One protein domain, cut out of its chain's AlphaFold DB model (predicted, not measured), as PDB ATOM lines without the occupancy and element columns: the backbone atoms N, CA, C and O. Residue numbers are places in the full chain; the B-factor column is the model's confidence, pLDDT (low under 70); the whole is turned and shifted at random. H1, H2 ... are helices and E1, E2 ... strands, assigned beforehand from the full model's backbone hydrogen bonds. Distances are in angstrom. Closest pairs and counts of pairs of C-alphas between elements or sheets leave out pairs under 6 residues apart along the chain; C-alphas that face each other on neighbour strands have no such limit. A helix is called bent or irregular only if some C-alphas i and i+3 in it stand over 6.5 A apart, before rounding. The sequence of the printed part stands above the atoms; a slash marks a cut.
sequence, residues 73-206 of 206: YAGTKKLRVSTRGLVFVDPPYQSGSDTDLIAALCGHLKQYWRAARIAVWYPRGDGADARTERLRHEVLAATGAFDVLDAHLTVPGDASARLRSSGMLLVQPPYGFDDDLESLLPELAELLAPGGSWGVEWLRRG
ATOM      1  N   TYR A  73     129.761 107.811  99.307       96.31
ATOM      2  CA  TYR A  73     131.022 107.488  98.632       96.31
ATOM      3  C   TYR A  73     130.772 106.692  97.352       96.31
ATOM      4  O   TYR A  73     131.378 106.968  96.314       96.31
ATOM      5  N   ALA A  74     129.885 105.699  97.407       96.12
ATOM      6  CA  ALA A  74     129.514 104.887  96.254       96.12
ATOM      7  C   ALA A  74     128.638 105.666  95.264       96.12
ATOM      8  O   ALA A  74     128.827 105.536  94.052       96.12
ATOM      9  N   GLY A  75     127.703 106.473  95.768       96.81
ATOM     10  CA  GLY A  75     126.823 107.326  94.972       96.81
ATOM     11  C   GLY A  75     127.598 108.382  94.189       96.81
ATOM     12  O   GLY A  75     127.466 108.466  92.970       96.81
ATOM     13  N   THR A  76     128.515 109.096  94.849       96.75
ATOM     14  CA  THR A  76     129.328 110.145  94.212       96.75
ATOM     15  C   THR A  76     130.143 109.616  93.026       96.75
ATOM     16  O   THR A  76     130.227 110.274  91.991       96.75
ATOM     17  N   LYS A  77     130.693 108.396  93.119       96.06
ATOM     18  CA  LYS A  77     131.463 107.756  92.029       96.06
ATOM     19  C   LYS A  77     130.626 107.431  90.783       96.06
ATOM     20  O   LYS A  77     131.189 107.172  89.724       96.06
ATOM     21  N   LYS A  78     129.295 107.413  90.898       95.56
ATOM     22  CA  LYS A  78     128.363 107.146  89.788       95.56
ATOM     23  C   LYS A  78     127.848 108.423  89.127       95.56
ATOM     24  O   LYS A  78     127.203 108.342  88.082       95.56
ATOM     25  N   LEU A  79     128.104 109.587  89.725       94.00
ATOM     26  CA  LEU A  79     127.615 110.853  89.202       94.00
ATOM     27  C   LEU A  79     128.245 111.171  87.849       94.00
ATOM     28  O   LEU A  79     129.425 110.923  87.589       94.00
ATOM     29  N   ARG A  80     127.441 111.783  86.980       89.25
ATOM     30  CA  ARG A  80     127.938 112.315  85.715       89.25
ATOM     31  C   ARG A  80     128.837 113.516  85.997       89.25
ATOM     32  O   ARG A  80     128.391 114.508  86.567       89.25
ATOM     33  N   VAL A  81     130.077 113.440  85.528       90.62
ATOM     34  CA  VAL A  81     131.042 114.537  85.650       90.62
ATOM     35  C   VAL A  81     130.585 115.761  84.853       90.62
ATOM     36  O   VAL A  81     130.120 115.645  83.714       90.62
ATOM     37  N   SER A  82     130.741 116.945  85.438       90.38
ATOM     38  CA  SER A  82     130.523 118.231  84.769       90.38
ATOM     39  C   SER A  82     131.854 118.970  84.574       90.38
ATOM     40  O   SER A  82     132.912 118.539  85.038       90.38
ATOM     41  N   THR A  83     131.838 120.111  83.883       91.56
ATOM     42  CA  THR A  83     133.056 120.912  83.655       91.56
ATOM     43  C   THR A  83     133.595 121.566  84.932       91.56
ATOM     44  O   THR A  83     134.771 121.921  84.981       91.56
ATOM     45  N   ARG A  84     132.760 121.718  85.968       91.69
ATOM     46  CA  ARG A  84     133.108 122.257  87.292       91.69
ATOM     47  C   ARG A  84     132.238 121.591  88.351       91.69
ATOM     48  O   ARG A  84     131.031 121.507  88.163       91.69
ATOM     49  N   GLY A  85     132.815 121.213  89.483       94.75
ATOM     50  CA  GLY A  85     132.035 120.725  90.619       94.75
ATOM     51  C   GLY A  85     132.758 120.903  91.939       94.75
ATOM     52  O   GLY A  85     133.972 121.114  91.965       94.75
ATOM     53  N   LEU A  86     131.990 120.811  93.016       96.81
ATOM     54  CA  LEU A  86     132.464 120.721  94.387       96.81
ATOM     55  C   LEU A  86     131.871 119.448  94.989       96.81
ATOM     56  O   LEU A  86     130.665 119.235  94.901       96.81
ATOM     57  N   VAL A  87     132.715 118.623  95.597       97.75
ATOM     58  CA  VAL A  87     132.292 117.497  96.429       97.75
ATOM     59  C   VAL A  87     132.640 117.839  97.870       97.75
ATOM     60  O   VAL A  87     133.817 117.984  98.201       97.75
ATOM     61  N   PHE A  88     131.619 117.996  98.708       98.00
ATOM     62  CA  PHE A  88     131.769 118.181 100.149       98.00
ATOM     63  C   PHE A  88     131.568 116.835 100.852       98.00
ATOM     64  O   PHE A  88     130.602 116.130 100.566       98.00
ATOM     65  N   VAL A  89     132.496 116.469 101.731       97.25
ATOM     66  CA  VAL A  89     132.498 115.193 102.452       97.25
ATOM     67  C   VAL A  89     132.566 115.493 103.943       97.25
ATOM     68  O   VAL A  89     133.576 116.003 104.423       97.25
ATOM     69  N   ASP A  90     131.494 115.164 104.658       94.56
ATOM     70  CA  ASP A  90     131.355 115.363 106.104       94.56
ATOM     71  C   ASP A  90     130.940 114.042 106.765       94.56
ATOM     72  O   ASP A  90     129.752 113.755 106.923       94.56
ATOM     73  N   PRO A  91     131.902 113.142 107.025       90.31
ATOM     74  CA  PRO A  91     131.594 111.842 107.579       90.31
ATOM     75  C   PRO A  91     131.460 111.895 109.104       90.31
ATOM     76  O   PRO A  91     132.091 112.713 109.767       90.31
ATOM     77  N   PRO A  92     130.734 110.941 109.708       85.12
ATOM     78  CA  PRO A  92     130.547 110.907 111.156       85.12
ATOM     79  C   PRO A  92     131.792 110.433 111.935       85.12
ATOM     80  O   PRO A  92     131.783 110.459 113.163       85.12
ATOM     81  N   TYR A  93     132.843 109.952 111.252       85.19
ATOM     82  CA  TYR A  93     134.089 109.421 111.837       85.19
ATOM     83  C   TYR A  93     133.908 108.309 112.885       85.19
ATOM     84  O   TYR A  93     134.706 108.158 113.813       85.19
ATOM     85  N   GLN A  94     132.862 107.498 112.730       80.19
ATOM     86  CA  GLN A  94     132.542 106.401 113.644       80.19
ATOM     87  C   GLN A  94     133.333 105.122 113.335       80.19
ATOM     88  O   GLN A  94     133.464 104.263 114.208       80.19
ATOM     89  N   SER A  95     133.866 104.974 112.116       77.25
ATOM     90  CA  SER A  95     134.546 103.754 111.675       77.25
ATOM     91  C   SER A  95     136.047 103.969 111.478       77.25
ATOM     92  O   SER A  95     136.516 105.065 111.179       77.25
ATOM     93  N   GLY A  96     136.853 102.915 111.639       74.56
ATOM     94  CA  GLY A  96     138.283 102.964 111.294       74.56
ATOM     95  C   GLY A  96     138.537 103.166 109.793       74.56
ATOM     96  O   GLY A  96     139.575 103.703 109.418       74.56
ATOM     97  N   SER A  97     137.571 102.778 108.955       86.38
ATOM     98  CA  SER A  97     137.658 102.787 107.490       86.38
ATOM     99  C   SER A  97     137.292 104.116 106.832       86.38
ATOM    100  O   SER A  97     137.480 104.249 105.627       86.38
ATOM    101  N   ASP A  98     136.768 105.095 107.576       89.69
ATOM    102  CA  ASP A  98     136.321 106.366 106.983       89.69
ATOM    103  C   ASP A  98     137.468 107.060 106.229       89.69
ATOM    104  O   ASP A  98     137.282 107.537 105.115       89.69
ATOM    105  N   THR A  99     138.685 107.016 106.779       92.62
ATOM    106  CA  THR A  99     139.899 107.538 106.134       92.62
ATOM    107  C   THR A  99     140.154 106.887 104.769       92.62
ATOM    108  O   THR A  99     140.321 107.597 103.776       92.62
ATOM    109  N   ASP A 100     140.086 105.554 104.698       94.75
ATOM    110  CA  ASP A 100     140.305 104.795 103.463       94.75
ATOM    111  C   ASP A 100     139.249 105.123 102.400       94.75
ATOM    112  O   ASP A 100     139.560 105.293 101.218       94.75
ATOM    113  N   LEU A 101     137.983 105.240 102.816       96.31
ATOM    114  CA  LEU A 101     136.870 105.577 101.929       96.31
ATOM    115  C   LEU A 101     137.015 106.988 101.354       96.31
ATOM    116  O   LEU A 101     136.822 107.178 100.148       96.31
ATOM    117  N   ILE A 102     137.407 107.957 102.187       97.31
ATOM    118  CA  ILE A 102     137.660 109.338 101.766       97.31
ATOM    119  C   ILE A 102     138.820 109.387 100.771       97.31
ATOM    120  O   ILE A 102     138.671 109.965  99.692       97.31
ATOM    121  N   ALA A 103     139.957 108.765 101.089       97.56
ATOM    122  CA  ALA A 103     141.117 108.738 100.205       97.56
ATOM    123  C   ALA A 103     140.783 108.070  98.860       97.56
ATOM    124  O   ALA A 103     141.077 108.623  97.796       97.56
ATOM    125  N   ALA A 104     140.074 106.936  98.884       98.06
ATOM    126  CA  ALA A 104     139.626 106.248  97.676       98.06
ATOM    127  C   ALA A 104     138.646 107.090  96.839       98.06
ATOM    128  O   ALA A 104     138.695 107.050  95.606       98.06
ATOM    129  N   LEU A 105     137.743 107.843  97.477       98.38
ATOM    130  CA  LEU A 105     136.865 108.785  96.783       98.38
ATOM    131  C   LEU A 105     137.675 109.920  96.148       98.38
ATOM    132  O   LEU A 105     137.482 110.207  94.967       98.38
ATOM    133  N   CYS A 106     138.610 110.519  96.888       98.38
ATOM    134  CA  CYS A 106     139.448 111.607  96.393       98.38
ATOM    135  C   CYS A 106     140.272 111.181  95.173       98.38
ATOM    136  O   CYS A 106     140.243 111.864  94.148       98.38
ATOM    137  N   GLY A 107     140.937 110.024  95.242       98.31
ATOM    138  CA  GLY A 107     141.691 109.474  94.116       98.31
ATOM    139  C   GLY A 107     140.808 109.192  92.899       98.31
ATOM    140  O   GLY A 107     141.134 109.611  91.789       98.31
ATOM    141  N   HIS A 108     139.637 108.578  93.102       98.25
ATOM    142  CA  HIS A 108     138.673 108.345  92.024       98.25
ATOM    143  C   HIS A 108     138.229 109.657  91.362       98.25
ATOM    144  O   HIS A 108     138.278 109.794  90.140       98.25
ATOM    145  N   LEU A 109     137.842 110.657  92.156       97.94
ATOM    146  CA  LEU A 109     137.439 111.963  91.643       97.94
ATOM    147  C   LEU A 109     138.583 112.646  90.897       97.94
ATOM    148  O   LEU A 109     138.357 113.243  89.853       97.94
ATOM    149  N   LYS A 110     139.826 112.544  91.365       97.19
ATOM    150  CA  LYS A 110     140.978 113.117  90.654       97.19
ATOM    151  C   LYS A 110     141.330 112.373  89.370       97.19
ATOM    152  O   LYS A 110     141.801 113.003  88.423       97.19
ATOM    153  N   GLN A 111     141.040 111.079  89.289       96.75
ATOM    154  CA  GLN A 111     141.218 110.291  88.075       96.75
ATOM    155  C   GLN A 111     140.146 110.599  87.018       96.75
ATOM    156  O   GLN A 111     140.488 110.852  85.863       96.75
ATOM    157  N   TYR A 112     138.866 110.605  87.402       96.94
ATOM    158  CA  TYR A 112     137.739 110.668  86.459       96.94
ATOM    159  C   TYR A 112     137.092 112.057  86.344       96.94
ATOM    160  O   TYR A 112     136.513 112.385  85.313       96.94
ATOM    161  N   TRP A 113     137.241 112.906  87.363       97.38
ATOM    162  CA  TRP A 113     136.698 114.265  87.426       97.38
ATOM    163  C   TRP A 113     137.769 115.281  87.860       97.38
ATOM    164  O   TRP A 113     137.698 115.944  88.901       97.38
ATOM    165  N   ARG A 114     138.804 115.427  87.025       95.75
ATOM    166  CA  ARG A 114     139.983 116.277  87.295       95.75
ATOM    167  C   ARG A 114     139.643 117.715  87.706       95.75
ATOM    168  O   ARG A 114     140.382 118.292  88.488       95.75
ATOM    169  N   ALA A 115     138.538 118.277  87.214       95.00
ATOM    170  CA  ALA A 115     138.094 119.639  87.528       95.00
ATOM    171  C   ALA A 115     137.311 119.780  88.851       95.00
ATOM    172  O   ALA A 115     137.054 120.907  89.275       95.00
ATOM    173  N   ALA A 116     136.903 118.679  89.495       96.44
ATOM    174  CA  ALA A 116     136.191 118.738  90.770       96.44
ATOM    175  C   ALA A 116     137.077 119.308  91.879       96.44
ATOM    176  O   ALA A 116     138.223 118.898  92.035       96.44
ATOM    177  N   ARG A 117     136.535 120.191  92.704       97.88
ATOM    178  CA  ARG A 117     137.137 120.540  93.991       97.88
ATOM    179  C   ARG A 117     136.590 119.601  95.048       97.88
ATOM    180  O   ARG A 117     135.433 119.194  94.952       97.88
ATOM    181  N   ILE A 118     137.408 119.244  96.026       98.50
ATOM    182  CA  ILE A 118     136.986 118.344  97.102       98.50
ATOM    183  C   ILE A 118     137.258 119.040  98.422       98.50
ATOM    184  O   ILE A 118     138.355 119.551  98.622       98.50
ATOM    185  N   ALA A 119     136.261 119.069  99.292       98.44
ATOM    186  CA  ALA A 119     136.346 119.652 100.617       98.44
ATOM    187  C   ALA A 119     135.932 118.584 101.631       98.44
ATOM    188  O   ALA A 119     134.783 118.148 101.633       98.44
ATOM    189  N   VAL A 120     136.876 118.135 102.451       98.19
ATOM    190  CA  VAL A 120     136.668 117.085 103.451       98.19
ATOM    191  C   VAL A 120     136.757 117.712 104.833       98.19
ATOM    192  O   VAL A 120     137.825 118.193 105.210       98.19
ATOM    193  N   TRP A 121     135.658 117.698 105.579       97.06
ATOM    194  CA  TRP A 121     135.665 118.078 106.989       97.06
ATOM    195  C   TRP A 121     136.262 116.959 107.834       97.06
ATOM    196  O   TRP A 121     135.986 115.796 107.559       97.06
ATOM    197  N   TYR A 122     137.052 117.291 108.857       94.44
ATOM    198  CA  TYR A 122     137.604 116.307 109.783       94.44
ATOM    199  C   TYR A 122     137.741 116.833 111.229       94.44
ATOM    200  O   TYR A 122     138.037 118.014 111.436       94.44
ATOM    201  N   PRO A 123     137.569 115.974 112.255       91.12
ATOM    202  CA  PRO A 123     137.783 116.317 113.660       91.12
ATOM    203  C   PRO A 123     139.248 116.123 114.093       91.12
ATOM    204  O   PRO A 123     139.944 115.234 113.606       91.12
ATOM    205  N   ARG A 124     139.692 116.904 115.080       85.25
ATOM    206  CA  ARG A 124     141.007 116.851 115.746       85.25
ATOM    207  C   ARG A 124     140.831 116.920 117.271       85.25
ATOM    208  O   ARG A 124     139.910 117.574 117.773       85.25
ATOM    209  N   GLY A 125     141.710 116.273 118.028       78.06
ATOM    210  CA  GLY A 125     141.547 116.090 119.477       78.06
ATOM    211  C   GLY A 125     142.045 114.730 119.959       78.06
ATOM    212  O   GLY A 125     142.718 114.011 119.214       78.06
ATOM    213  N   ASP A 126     141.710 114.366 121.200       70.75
ATOM    214  CA  ASP A 126     142.227 113.138 121.814       70.75
ATOM    215  C   ASP A 126     141.882 111.886 120.985       70.75
ATOM    216  O   ASP A 126     140.724 111.622 120.652       70.75
ATOM    217  N   GLY A 127     142.917 111.143 120.587       67.75
ATOM    218  CA  GLY A 127     142.831 109.982 119.695       67.75
ATOM    219  C   GLY A 127     142.519 110.277 118.216       67.75
ATOM    220  O   GLY A 127     142.633 109.371 117.386       67.75
ATOM    221  N   ALA A 128     142.163 111.512 117.848       73.19
ATOM    222  CA  ALA A 128     141.842 111.909 116.472       73.19
ATOM    223  C   ALA A 128     143.057 112.432 115.686       73.19
ATOM    224  O   ALA A 128     143.036 112.418 114.455       73.19
ATOM    225  N   ASP A 129     144.138 112.827 116.361       79.06
ATOM    226  CA  ASP A 129     145.327 113.387 115.703       79.06
ATOM    227  C   ASP A 129     146.039 112.367 114.800       79.06
ATOM    228  O   ASP A 129     146.352 112.667 113.649       79.06
ATOM    229  N   ALA A 130     146.206 111.120 115.256       84.88
ATOM    230  CA  ALA A 130     146.781 110.055 114.427       84.88
ATOM    231  C   ALA A 130     145.904 109.738 113.201       84.88
ATOM    232  O   ALA A 130     146.411 109.470 112.112       84.88
ATOM    233  N   ARG A 131     144.577 109.801 113.363       86.69
ATOM    234  CA  ARG A 131     143.614 109.608 112.270       86.69
ATOM    235  C   ARG A 131     143.653 110.767 111.277       86.69
ATOM    236  O   ARG A 131     143.582 110.527 110.077       86.69
ATOM    237  N   THR A 132     143.780 111.995 111.772       89.00
ATOM    238  CA  THR A 132     143.951 113.201 110.958       89.00
ATOM    239  C   THR A 132     145.222 113.109 110.130       89.00
ATOM    240  O   THR A 132     145.180 113.310 108.922       89.00
ATOM    241  N   GLU A 133     146.344 112.743 110.747       91.69
ATOM    242  CA  GLU A 133     147.613 112.617 110.031       91.69
ATOM    243  C   GLU A 133     147.558 111.506 108.977       91.69
ATOM    244  O   GLU A 133     147.970 111.698 107.833       91.69
ATOM    245  N   ARG A 134     146.935 110.369 109.317       93.38
ATOM    246  CA  ARG A 134     146.647 109.305 108.351       93.38
ATOM    247  C   ARG A 134     145.796 109.820 107.184       93.38
ATOM    248  O   ARG A 134     146.118 109.536 106.036       93.38
ATOM    249  N   LEU A 135     144.746 110.595 107.463       94.81
ATOM    250  CA  LEU A 135     143.876 111.181 106.440       94.81
ATOM    251  C   LEU A 135     144.648 112.121 105.513       94.81
ATOM    252  O   LEU A 135     144.541 111.982 104.296       94.81
ATOM    253  N   ARG A 136     145.458 113.028 106.072       95.69
ATOM    254  CA  ARG A 136     146.332 113.936 105.312       95.69
ATOM    255  C   ARG A 136     147.233 113.145 104.369       95.69
ATOM    256  O   ARG A 136     147.242 113.405 103.166       95.69
ATOM    257  N   HIS A 137     147.929 112.142 104.898       96.81
ATOM    258  CA  HIS A 137     148.837 111.295 104.131       96.81
ATOM    259  C   HIS A 137     148.121 110.511 103.016       96.81
ATOM    260  O   HIS A 137     148.565 110.515 101.867       96.81
ATOM    261  N   GLU A 138     147.002 109.851 103.323       97.31
ATOM    262  CA  GLU A 138     146.274 109.026 102.352       97.31
ATOM    263  C   GLU A 138     145.604 109.860 101.258       97.31
ATOM    264  O   GLU A 138     145.658 109.481 100.088       97.31
ATOM    265  N   VAL A 139     145.045 111.026 101.600       97.75
ATOM    266  CA  VAL A 139     144.507 111.963 100.605       97.75
ATOM    267  C   VAL A 139     145.630 112.479  99.708       97.75
ATOM    268  O   VAL A 139     145.501 112.387  98.491       97.75
ATOM    269  N   LEU A 140     146.757 112.935 100.267       97.50
ATOM    270  CA  LEU A 140     147.917 113.394  99.487       97.50
ATOM    271  C   LEU A 140     148.442 112.340  98.510       97.50
ATOM    272  O   LEU A 140     148.856 112.684  97.392       97.50
ATOM    273  N   ALA A 141     148.477 111.079  98.942       97.81
ATOM    274  CA  ALA A 141     148.891 109.955  98.118       97.81
ATOM    275  C   ALA A 141     147.869 109.681  97.003       97.81
ATOM    276  O   ALA A 141     148.242 109.587  95.834       97.81
ATOM    277  N   ALA A 142     146.578 109.619  97.342       97.94
ATOM    278  CA  ALA A 142     145.505 109.316  96.397       97.94
ATOM    279  C   ALA A 142     145.295 110.417  95.345       97.94
ATOM    280  O   ALA A 142     144.935 110.125  94.205       97.94
ATOM    281  N   THR A 143     145.531 111.682  95.701       97.56
ATOM    282  CA  THR A 143     145.352 112.839  94.813       97.56
ATOM    283  C   THR A 143     146.635 113.267  94.105       97.56
ATOM    284  O   THR A 143     146.658 114.380  93.595       97.56
ATOM    285  N   GLY A 144     147.699 112.446  94.103       94.75
ATOM    286  CA  GLY A 144     149.067 112.745  93.628       94.75
ATOM    287  C   GLY A 144     149.210 113.913  92.634       94.75
ATOM    288  O   GLY A 144     148.462 113.990  91.690       94.75
ATOM    289  N   ALA A 145     150.167 114.824  92.773       94.88
ATOM    290  CA  ALA A 145     150.332 116.058  91.975       94.88
ATOM    291  C   ALA A 145     149.223 117.128  92.049       94.88
ATOM    292  O   ALA A 145     149.529 118.279  91.760       94.88
ATOM    293  N   PHE A 146     147.987 116.832  92.463       97.69
ATOM    294  CA  PHE A 146     147.014 117.898  92.725       97.69
ATOM    295  C   PHE A 146     147.306 118.607  94.051       97.69
ATOM    296  O   PHE A 146     147.710 117.960  95.024       97.69
ATOM    297  N   ASP A 147     147.065 119.919  94.075       98.31
ATOM    298  CA  ASP A 147     147.227 120.759  95.261       98.31
ATOM    299  C   ASP A 147     146.301 120.324  96.394       98.31
ATOM    300  O   ASP A 147     145.138 119.967  96.164       98.31
ATOM    301  N   VAL A 148     146.816 120.391  97.620       98.56
ATOM    302  CA  VAL A 148     146.070 120.073  98.837       98.56
ATOM    303  C   VAL A 148     146.397 121.110  99.905       98.56
ATOM    304  O   VAL A 148     147.556 121.258 100.297       98.56
ATOM    305  N   LEU A 149     145.363 121.802 100.370       98.62
ATOM    306  CA  LEU A 149     145.409 122.787 101.445       98.62
ATOM    307  C   LEU A 149     144.690 122.224 102.672       98.62
ATOM    308  O   LEU A 149     143.624 121.624 102.549       98.62
ATOM    309  N   ASP A 150     145.269 122.420 103.845       98.06
ATOM    310  CA  ASP A 150     144.674 122.103 105.136       98.06
ATOM    311  C   ASP A 150     144.395 123.408 105.883       98.06
ATOM    312  O   ASP A 150     145.276 124.256 106.002       98.06
ATOM    313  N   ALA A 151     143.173 123.586 106.373       97.81
ATOM    314  CA  ALA A 151     142.803 124.724 107.201       97.81
ATOM    315  C   ALA A 151     142.042 124.248 108.434       97.81
ATOM    316  O   ALA A 151     141.104 123.465 108.313       97.81
ATOM    317  N   HIS A 152     142.418 124.721 109.620       95.88
ATOM    318  CA  HIS A 152     141.835 124.246 110.874       95.88
ATOM    319  C   HIS A 152     141.648 125.355 111.907       95.88
ATOM    320  O   HIS A 152     142.346 126.371 111.907       95.88
ATOM    321  N   LEU A 153     140.714 125.111 112.826       95.31
ATOM    322  CA  LEU A 153     140.436 125.934 113.997       95.31
ATOM    323  C   LEU A 153     140.455 125.047 115.247       95.31
ATOM    324  O   LEU A 153     139.960 123.920 115.237       95.31
ATOM    325  N   THR A 154     141.046 125.542 116.325       92.69
ATOM    326  CA  THR A 154     141.210 124.853 117.606       92.69
ATOM    327  C   THR A 154     140.639 125.714 118.714       92.69
ATOM    328  O   THR A 154     141.047 126.864 118.875       92.69
ATOM    329  N   VAL A 155     139.741 125.146 119.516       91.56
ATOM    330  CA  VAL A 155     139.219 125.823 120.704       91.56
ATOM    331  C   VAL A 155     140.199 125.690 121.879       91.56
ATOM    332  O   VAL A 155     140.902 124.674 122.002       91.56
ATOM    333  N   PRO A 156     140.294 126.703 122.757       86.75
ATOM    334  CA  PRO A 156     141.052 126.569 123.997       86.75
ATOM    335  C   PRO A 156     140.357 125.572 124.932       86.75
ATOM    336  O   PRO A 156     139.143 125.389 124.872       86.75
ATOM    337  N   GLY A 157     141.116 124.952 125.834       79.81
ATOM    338  CA  GLY A 157     140.566 124.036 126.831       79.81
ATOM    339  C   GLY A 157     141.364 122.748 126.971       79.81
ATOM    340  O   GLY A 157     142.535 122.682 126.596       79.81
ATOM    341  N   ASP A 158     140.712 121.743 127.552       76.81
ATOM    342  CA  ASP A 158     141.318 120.459 127.890       76.81
ATOM    343  C   ASP A 158     141.812 119.716 126.638       76.81
ATOM    344  O   ASP A 158     141.065 119.493 125.683       76.81
ATOM    345  N   ALA A 159     143.079 119.302 126.664       73.44
ATOM    346  CA  ALA A 159     143.682 118.493 125.613       73.44
ATOM    347  C   ALA A 159     143.017 117.111 125.474       73.44
ATOM    348  O   ALA A 159     143.104 116.519 124.403       73.44
ATOM    349  N   SER A 160     142.328 116.628 126.515       75.06
ATOM    350  CA  SER A 160     141.579 115.366 126.502       75.06
ATOM    351  C   SER A 160     140.206 115.460 125.814       75.06
ATOM    352  O   SER A 160     139.516 114.453 125.636       75.06
ATOM    353  N   ALA A 161     139.780 116.661 125.403       77.44
ATOM    354  CA  ALA A 161     138.512 116.833 124.709       77.44
ATOM    355  C   ALA A 161     138.510 116.080 123.365       77.44
ATOM    356  O   ALA A 161     139.386 116.264 122.515       77.44
ATOM    357  N   ARG A 162     137.470 115.262 123.156       73.94
ATOM    358  CA  ARG A 162     137.306 114.427 121.948       73.94
ATOM    359  C   ARG A 162     137.226 115.233 120.651       73.94
ATOM    360  O   ARG A 162     137.658 114.749 119.612       73.94
ATOM    361  N   LEU A 163     136.663 116.439 120.709       83.38
ATOM    362  CA  LEU A 163     136.576 117.370 119.586       83.38
ATOM    363  C   LEU A 163     137.072 118.737 120.047       83.38
ATOM    364  O   LEU A 163     136.293 119.598 120.452       83.38
ATOM    365  N   ARG A 164     138.394 118.903 120.046       86.69
ATOM    366  CA  ARG A 164     139.051 120.160 120.430       86.69
ATOM    367  C   ARG A 164     139.324 121.048 119.221       86.69
ATOM    368  O   ARG A 164     139.432 122.267 119.327       86.69
ATOM    369  N   SER A 165     139.474 120.441 118.060       88.81
ATOM    370  CA  SER A 165     139.718 121.148 116.822       88.81
ATOM    371  C   SER A 165     138.978 120.450 115.694       88.81
ATOM    372  O   SER A 165     138.579 119.292 115.802       88.81
ATOM    373  N   SER A 166     138.751 121.168 114.613       93.62
ATOM    374  CA  SER A 166     138.321 120.589 113.354       93.62
ATOM    375  C   SER A 166     138.997 121.331 112.217       93.62
ATOM    376  O   SER A 166     139.515 122.440 112.390       93.62
ATOM    377  N   GLY A 167     139.027 120.692 111.058       95.50
ATOM    378  CA  GLY A 167     139.612 121.273 109.871       95.50
ATOM    379  C   GLY A 167     138.926 120.829 108.596       95.50
ATOM    380  O   GLY A 167     138.017 120.001 108.590       95.50
ATOM    381  N   MET A 168     139.392 121.431 107.513       97.62
ATOM    382  CA  MET A 168     138.985 121.180 106.148       97.62
ATOM    383  C   MET A 168     140.224 120.819 105.336       97.62
ATOM    384  O   MET A 168     141.126 121.642 105.183       97.62
ATOM    385  N   LEU A 169     140.249 119.608 104.777       98.00
ATOM    386  CA  LEU A 169     141.181 119.254 103.710       98.00
ATOM    387  C   LEU A 169     140.564 119.613 102.366       98.00
ATOM    388  O   LEU A 169     139.497 119.121 101.994       98.00
ATOM    389  N   LEU A 170     141.251 120.475 101.634       98.56
ATOM    390  CA  LEU A 170     140.788 121.082 100.400       98.56
ATOM    391  C   LEU A 170     141.690 120.618  99.259       98.56
ATOM    392  O   LEU A 170     142.854 121.000  99.173       98.56
ATOM    393  N   VAL A 171     141.152 119.791  98.367       98.50
ATOM    394  CA  VAL A 171     141.851 119.319  97.167       98.50
ATOM    395  C   VAL A 171     141.499 120.235  96.002       98.50
ATOM    396  O   VAL A 171     140.322 120.381  95.654       98.50
ATOM    397  N   GLN A 172     142.526 120.812  95.377       97.38
ATOM    398  CA  GLN A 172     142.415 121.851  94.347       97.38
ATOM    399  C   GLN A 172     141.522 123.029  94.774       97.38
ATOM    400  O   GLN A 172     140.529 123.332  94.091       97.38
ATOM    401  N   PRO A 173     141.831 123.703  95.899       97.19
ATOM    402  CA  PRO A 173     141.083 124.890  96.297       97.19
ATOM    403  C   PRO A 173     141.129 125.968  95.192       97.19
ATOM    404  O   PRO A 173     141.999 125.941  94.315       97.19
ATOM    405  N   PRO A 174     140.170 126.911  95.165       94.75
ATOM    406  CA  PRO A 174     140.251 128.073  94.283       94.75
ATOM    407  C   PRO A 174     141.553 128.861  94.494       94.75
ATOM    408  O   PRO A 174     142.122 128.863  95.582       94.75
ATOM    409  N   TYR A 175     142.016 129.549  93.451       94.25
ATOM    410  CA  TYR A 175     143.180 130.428  93.559       94.25
ATOM    411  C   TYR A 175     142.929 131.541  94.588       94.25
ATOM    412  O   TYR A 175     141.861 132.151  94.559       94.25
ATOM    413  N   GLY A 176     143.913 131.796  95.456       93.62
ATOM    414  CA  GLY A 176     143.836 132.800  96.524       93.62
ATOM    415  C   GLY A 176     142.972 132.389  97.719       93.62
ATOM    416  O   GLY A 176     142.737 133.201  98.607       93.62
ATOM    417  N   PHE A 177     142.475 131.147  97.763       94.38
ATOM    418  CA  PHE A 177     141.642 130.698  98.879       94.38
ATOM    419  C   PHE A 177     142.435 130.546 100.187       94.38
ATOM    420  O   PHE A 177     141.857 130.671 101.261       94.38
ATOM    421  N   ASP A 178     143.747 130.309 100.111       96.06
ATOM    422  CA  ASP A 178     144.661 130.399 101.252       96.06
ATOM    423  C   ASP A 178     144.667 131.812 101.848       96.06
ATOM    424  O   ASP A 178     144.418 131.954 103.042       96.06
ATOM    425  N   ASP A 179     144.828 132.845 101.016       94.50
ATOM    426  CA  ASP A 179     144.791 134.246 101.461       94.50
ATOM    427  C   ASP A 179     143.421 134.622 102.063       94.50
ATOM    428  O   ASP A 179     143.346 135.288 103.102       94.50
ATOM    429  N   ASP A 180     142.322 134.169 101.441       92.81
ATOM    430  CA  ASP A 180     140.963 134.366 101.965       92.81
ATOM    431  C   ASP A 180     140.815 133.743 103.366       92.81
ATOM    432  O   ASP A 180     140.283 134.376 104.283       92.81
ATOM    433  N   LEU A 181     141.307 132.513 103.557       94.75
ATOM    434  CA  LEU A 181     141.257 131.805 104.837       94.75
ATOM    435  C   LEU A 181     142.160 132.451 105.892       94.75
ATOM    436  O   LEU A 181     141.723 132.619 107.030       94.75
ATOM    437  N   GLU A 182     143.376 132.860 105.532       95.06
ATOM    438  CA  GLU A 182     144.293 133.577 106.428       95.06
ATOM    439  C   GLU A 182     143.729 134.934 106.865       95.06
ATOM    440  O   GLU A 182     143.979 135.379 107.988       95.06
ATOM    441  N   SER A 183     142.915 135.580 106.024       92.00
ATOM    442  CA  SER A 183     142.196 136.793 106.414       92.00
ATOM    443  C   SER A 183     140.978 136.519 107.301       92.00
ATOM    444  O   SER A 183     140.614 137.398 108.080       92.00
ATOM    445  N   LEU A 184     140.310 135.369 107.160       92.00
ATOM    446  CA  LEU A 184     139.038 135.058 107.831       92.00
ATOM    447  C   LEU A 184     139.208 134.343 109.175       92.00
ATOM    448  O   LEU A 184     138.516 134.662 110.143       92.00
ATOM    449  N   LEU A 185     140.108 133.365 109.243       93.56
ATOM    450  CA  LEU A 185     140.288 132.509 110.415       93.56
ATOM    451  C   LEU A 185     140.674 133.257 111.699       93.56
ATOM    452  O   LEU A 185     140.160 132.855 112.742       93.56
ATOM    453  N   PRO A 186     141.485 134.338 111.686       92.94
ATOM    454  CA  PRO A 186     141.734 135.122 112.894       92.94
ATOM    455  C   PRO A 186     140.449 135.689 113.505       92.94
ATOM    456  O   PRO A 186     140.228 135.553 114.705       92.94
ATOM    457  N   GLU A 187     139.573 136.272 112.678       91.00
ATOM    458  CA  GLU A 187     138.304 136.847 113.141       91.00
ATOM    459  C   GLU A 187     137.355 135.755 113.656       91.00
ATOM    460  O   GLU A 187     136.717 135.913 114.697       91.00
ATOM    461  N   LEU A 188     137.284 134.615 112.959       89.94
ATOM    462  CA  LEU A 188     136.491 133.469 113.410       89.94
ATOM    463  C   LEU A 188     137.028 132.887 114.721       89.94
ATOM    464  O   LEU A 188     136.235 132.527 115.588       89.94
ATOM    465  N   ALA A 189     138.348 132.821 114.895       92.62
ATOM    466  CA  ALA A 189     138.965 132.358 116.130       92.62
ATOM    467  C   ALA A 189     138.655 133.295 117.299       92.62
ATOM    468  O   ALA A 189     138.274 132.822 118.364       92.62
ATOM    469  N   GLU A 190     138.733 134.612 117.107       91.88
ATOM    470  CA  GLU A 190     138.366 135.583 118.144       91.88
ATOM    471  C   GLU A 190     136.897 135.470 118.577       91.88
ATOM    472  O   GLU A 190     136.598 135.642 119.757       91.88
ATOM    473  N   LEU A 191     135.986 135.162 117.648       90.50
ATOM    474  CA  LEU A 191     134.549 135.067 117.926       90.50
ATOM    475  C   LEU A 191     134.123 133.708 118.494       90.50
ATOM    476  O   LEU A 191     133.325 133.652 119.428       90.50
ATOM    477  N   LEU A 192     134.610 132.616 117.904       88.56
ATOM    478  CA  LEU A 192     134.132 131.254 118.165       88.56
ATOM    479  C   LEU A 192     135.034 130.485 119.131       88.56
ATOM    480  O   LEU A 192     134.582 129.553 119.794       88.56
ATOM    481  N   ALA A 193     136.309 130.860 119.207       89.50
ATOM    482  CA  ALA A 193     137.325 130.181 119.995       89.50
ATOM    483  C   ALA A 193     138.240 131.184 120.730       89.50
ATOM    484  O   ALA A 193     139.453 131.136 120.517       89.50
ATOM    485  N   PRO A 194     137.724 132.102 121.578       91.50
ATOM    486  CA  PRO A 194     138.553 133.150 122.179       91.50
ATOM    487  C   PRO A 194     139.726 132.564 122.982       91.50
ATOM    488  O   PRO A 194     139.512 131.906 123.995       91.50
ATOM    489  N   GLY A 195     140.969 132.805 122.549       89.81
ATOM    490  CA  GLY A 195     142.180 132.202 123.140       89.81
ATOM    491  C   GLY A 195     142.588 130.845 122.546       89.81
ATOM    492  O   GLY A 195     143.510 130.203 123.047       89.81
ATOM    493  N   GLY A 196     141.900 130.403 121.496       91.75
ATOM    494  CA  GLY A 196     142.235 129.250 120.674       91.75
ATOM    495  C   GLY A 196     143.292 129.558 119.615       91.75
ATOM    496  O   GLY A 196     143.946 130.601 119.634       91.75
ATOM    497  N   SER A 197     143.459 128.633 118.676       93.12
ATOM    498  CA  SER A 197     144.414 128.761 117.574       93.12
ATOM    499  C   SER A 197     143.791 128.341 116.252       93.12
ATOM    500  O   SER A 197     142.797 127.624 116.212       93.12
ATOM    501  N   TRP A 198     144.395 128.765 115.156       95.81
ATOM    502  CA  TRP A 198     143.996 128.410 113.800       95.81
ATOM    503  C   TRP A 198     145.251 128.179 112.960       95.81
ATOM    504  O   TRP A 198     146.349 128.567 113.368       95.81
ATOM    505  N   GLY A 199     145.098 127.554 111.799       96.06
ATOM    506  CA  GLY A 199     146.200 127.387 110.861       96.06
ATOM    507  C   GLY A 199     145.724 127.115 109.443       96.06
ATOM    508  O   GLY A 199     144.661 126.527 109.244       96.06
ATOM    509  N   VAL A 200     146.536 127.547 108.482       97.94
ATOM    510  CA  VAL A 200     146.397 127.298 107.045       97.94
ATOM    511  C   VAL A 200     147.737 126.740 106.568       97.94
ATOM    512  O   VAL A 200     148.781 127.339 106.812       97.94
ATOM    513  N   GLU A 201     147.732 125.562 105.953       97.31
ATOM    514  CA  GLU A 201     148.942 124.833 105.578       97.31
ATOM    515  C   GLU A 201     148.779 124.176 104.206       97.31
ATOM    516  O   GLU A 201     147.914 123.326 103.992       97.31
ATOM    517  N   TRP A 202     149.658 124.521 103.266       98.06
ATOM    518  CA  TRP A 202     149.773 123.780 102.015       98.06
ATOM    519  C   TRP A 202     150.488 122.454 102.258       98.06
ATOM    520  O   TRP A 202     151.696 122.418 102.474       98.06
ATOM    521  N   LEU A 203     149.750 121.353 102.147       97.38
ATOM    522  CA  LEU A 203     150.322 120.008 102.186       97.38
ATOM    523  C   LEU A 203     151.009 119.650 100.862       97.38
ATOM    524  O   LEU A 203     151.967 118.878 100.815       97.38
ATOM    525  N   ARG A 204     150.493 120.217  99.766       97.31
ATOM    526  CA  ARG A 204     151.119 120.225  98.443       97.31
ATOM    527  C   ARG A 204     150.649 121.451  97.669       97.31
ATOM    528  O   ARG A 204     149.447 121.702  97.614       97.31
ATOM    529  N   ARG A 205     151.590 122.141  97.025       93.75
ATOM    530  CA  ARG A 205     151.351 123.242  96.086       93.75
ATOM    531  C   ARG A 205     152.267 123.051  94.873       93.75
ATOM    532  O   ARG A 205     153.477 122.923  95.063       93.75
ATOM    533  N   GLY A 206     151.685 122.915  93.686       80.94
ATOM    534  CA  GLY A 206     152.370 122.739  92.401       80.94
ATOM    535  C   GLY A 206     152.707 124.038  91.688       80.94
ATOM    536  O   GLY A 206     152.189 125.106  92.087       80.94
TER     537      GLY A 206
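This is residues 73 to 206 of the 206 residues of the protein "Hypothetical protein" of Pelagomonas calceolata (UniProt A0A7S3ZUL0). A twisted five-stranded sheet is the core of a three-layer slab, with helices on both faces: H2 and H3 pack side by side on one face, and H4 covers the part of the other face made by E3 and E5. Short H1 sits beside H2. The 134 printed residues hold four named helices and five named strands, in the order H1 E1 H2 E2 H3 E3 E4 H4 E5; the mixed sheet runs E1 E2 E4 E3 E5. The class is mixed, helices and strands; the whole is compact, with a radius of gyration of the C-alphas of 15.1 A and spans of 44 by 34 by 22 A.

H1, residues 73 to 76, only just touches H2, residues 98 to 112, with 3 pairs of C-alphas within 8 A, made by residues 101 to 105 of H2 alone; the closest are those of Tyr 73 and Leu 105, 6.3 A apart. E1, residues 85 to 89, an edge strand, is the parallel neighbour of E2, residues 116 to 124; N 87 and O 117, at 2.9 A, are within hydrogen-bond range. E1, H2 and E2 form a strand-helix-strand unit, parallel neighbour strands with a helix between them in the chain, with a right-handed crossover. H2 is over E2, only just not over E1, on which 2 of its C-alphas fall; its height over the sheet is 9.8 A. H3, residues 129 to 142, is on the same face at 9.1 A and touches H2 at a shallow tilt of 20 degrees, the same way, closest at the C-alphas of Gly 107 and Ala 142, 4.4 A. E3, residues 148 to 154, and E4, residues 165 to 171, form a hairpin, with N 168 and O 151 at 2.8 A; E4 is also antiparallel to E2, with N 120 and O 169 at 2.8 A. H4, residues 177 to 192, is on the opposite face at 8.8 A, over E3 and E5, residues 197 to 204; the closest C-alphas of H4 and E5 are those of Leu 185 and Trp 198, 6.5 A. E5, the other edge strand, is antiparallel to E3, with N 150 and O 201 at 2.8 A. E2, H3, E3 and E4, H4, E5 are split units, a third strand lying between the two, both crossovers right-handed. Every O i to N i+4 pair is within range in H2 and H3, 10 of 12 in H4; H1 is too short for one.

H1 begins at C-alpha 73, (131.022, 107.488, 98.632). H2 is 21.0 A long, E2 25.5 A, H3 19.7 A and E3 20.0 A. H4, 20.7 A long, has a kink of 36 degrees near residue 184 and is only just irregular: C-alphas 183 and 186 are 6.7 A apart. E5, 22.0 A long, ends at C-alpha 204, (151.119, 120.225, 98.443).

The C-alphas farthest apart, those of Thr 83 and Asp 158, are 45.0 A apart. The printed part has no cut and no long link. Its mean pLDDT is 92.3; residue 127 alone is under 70.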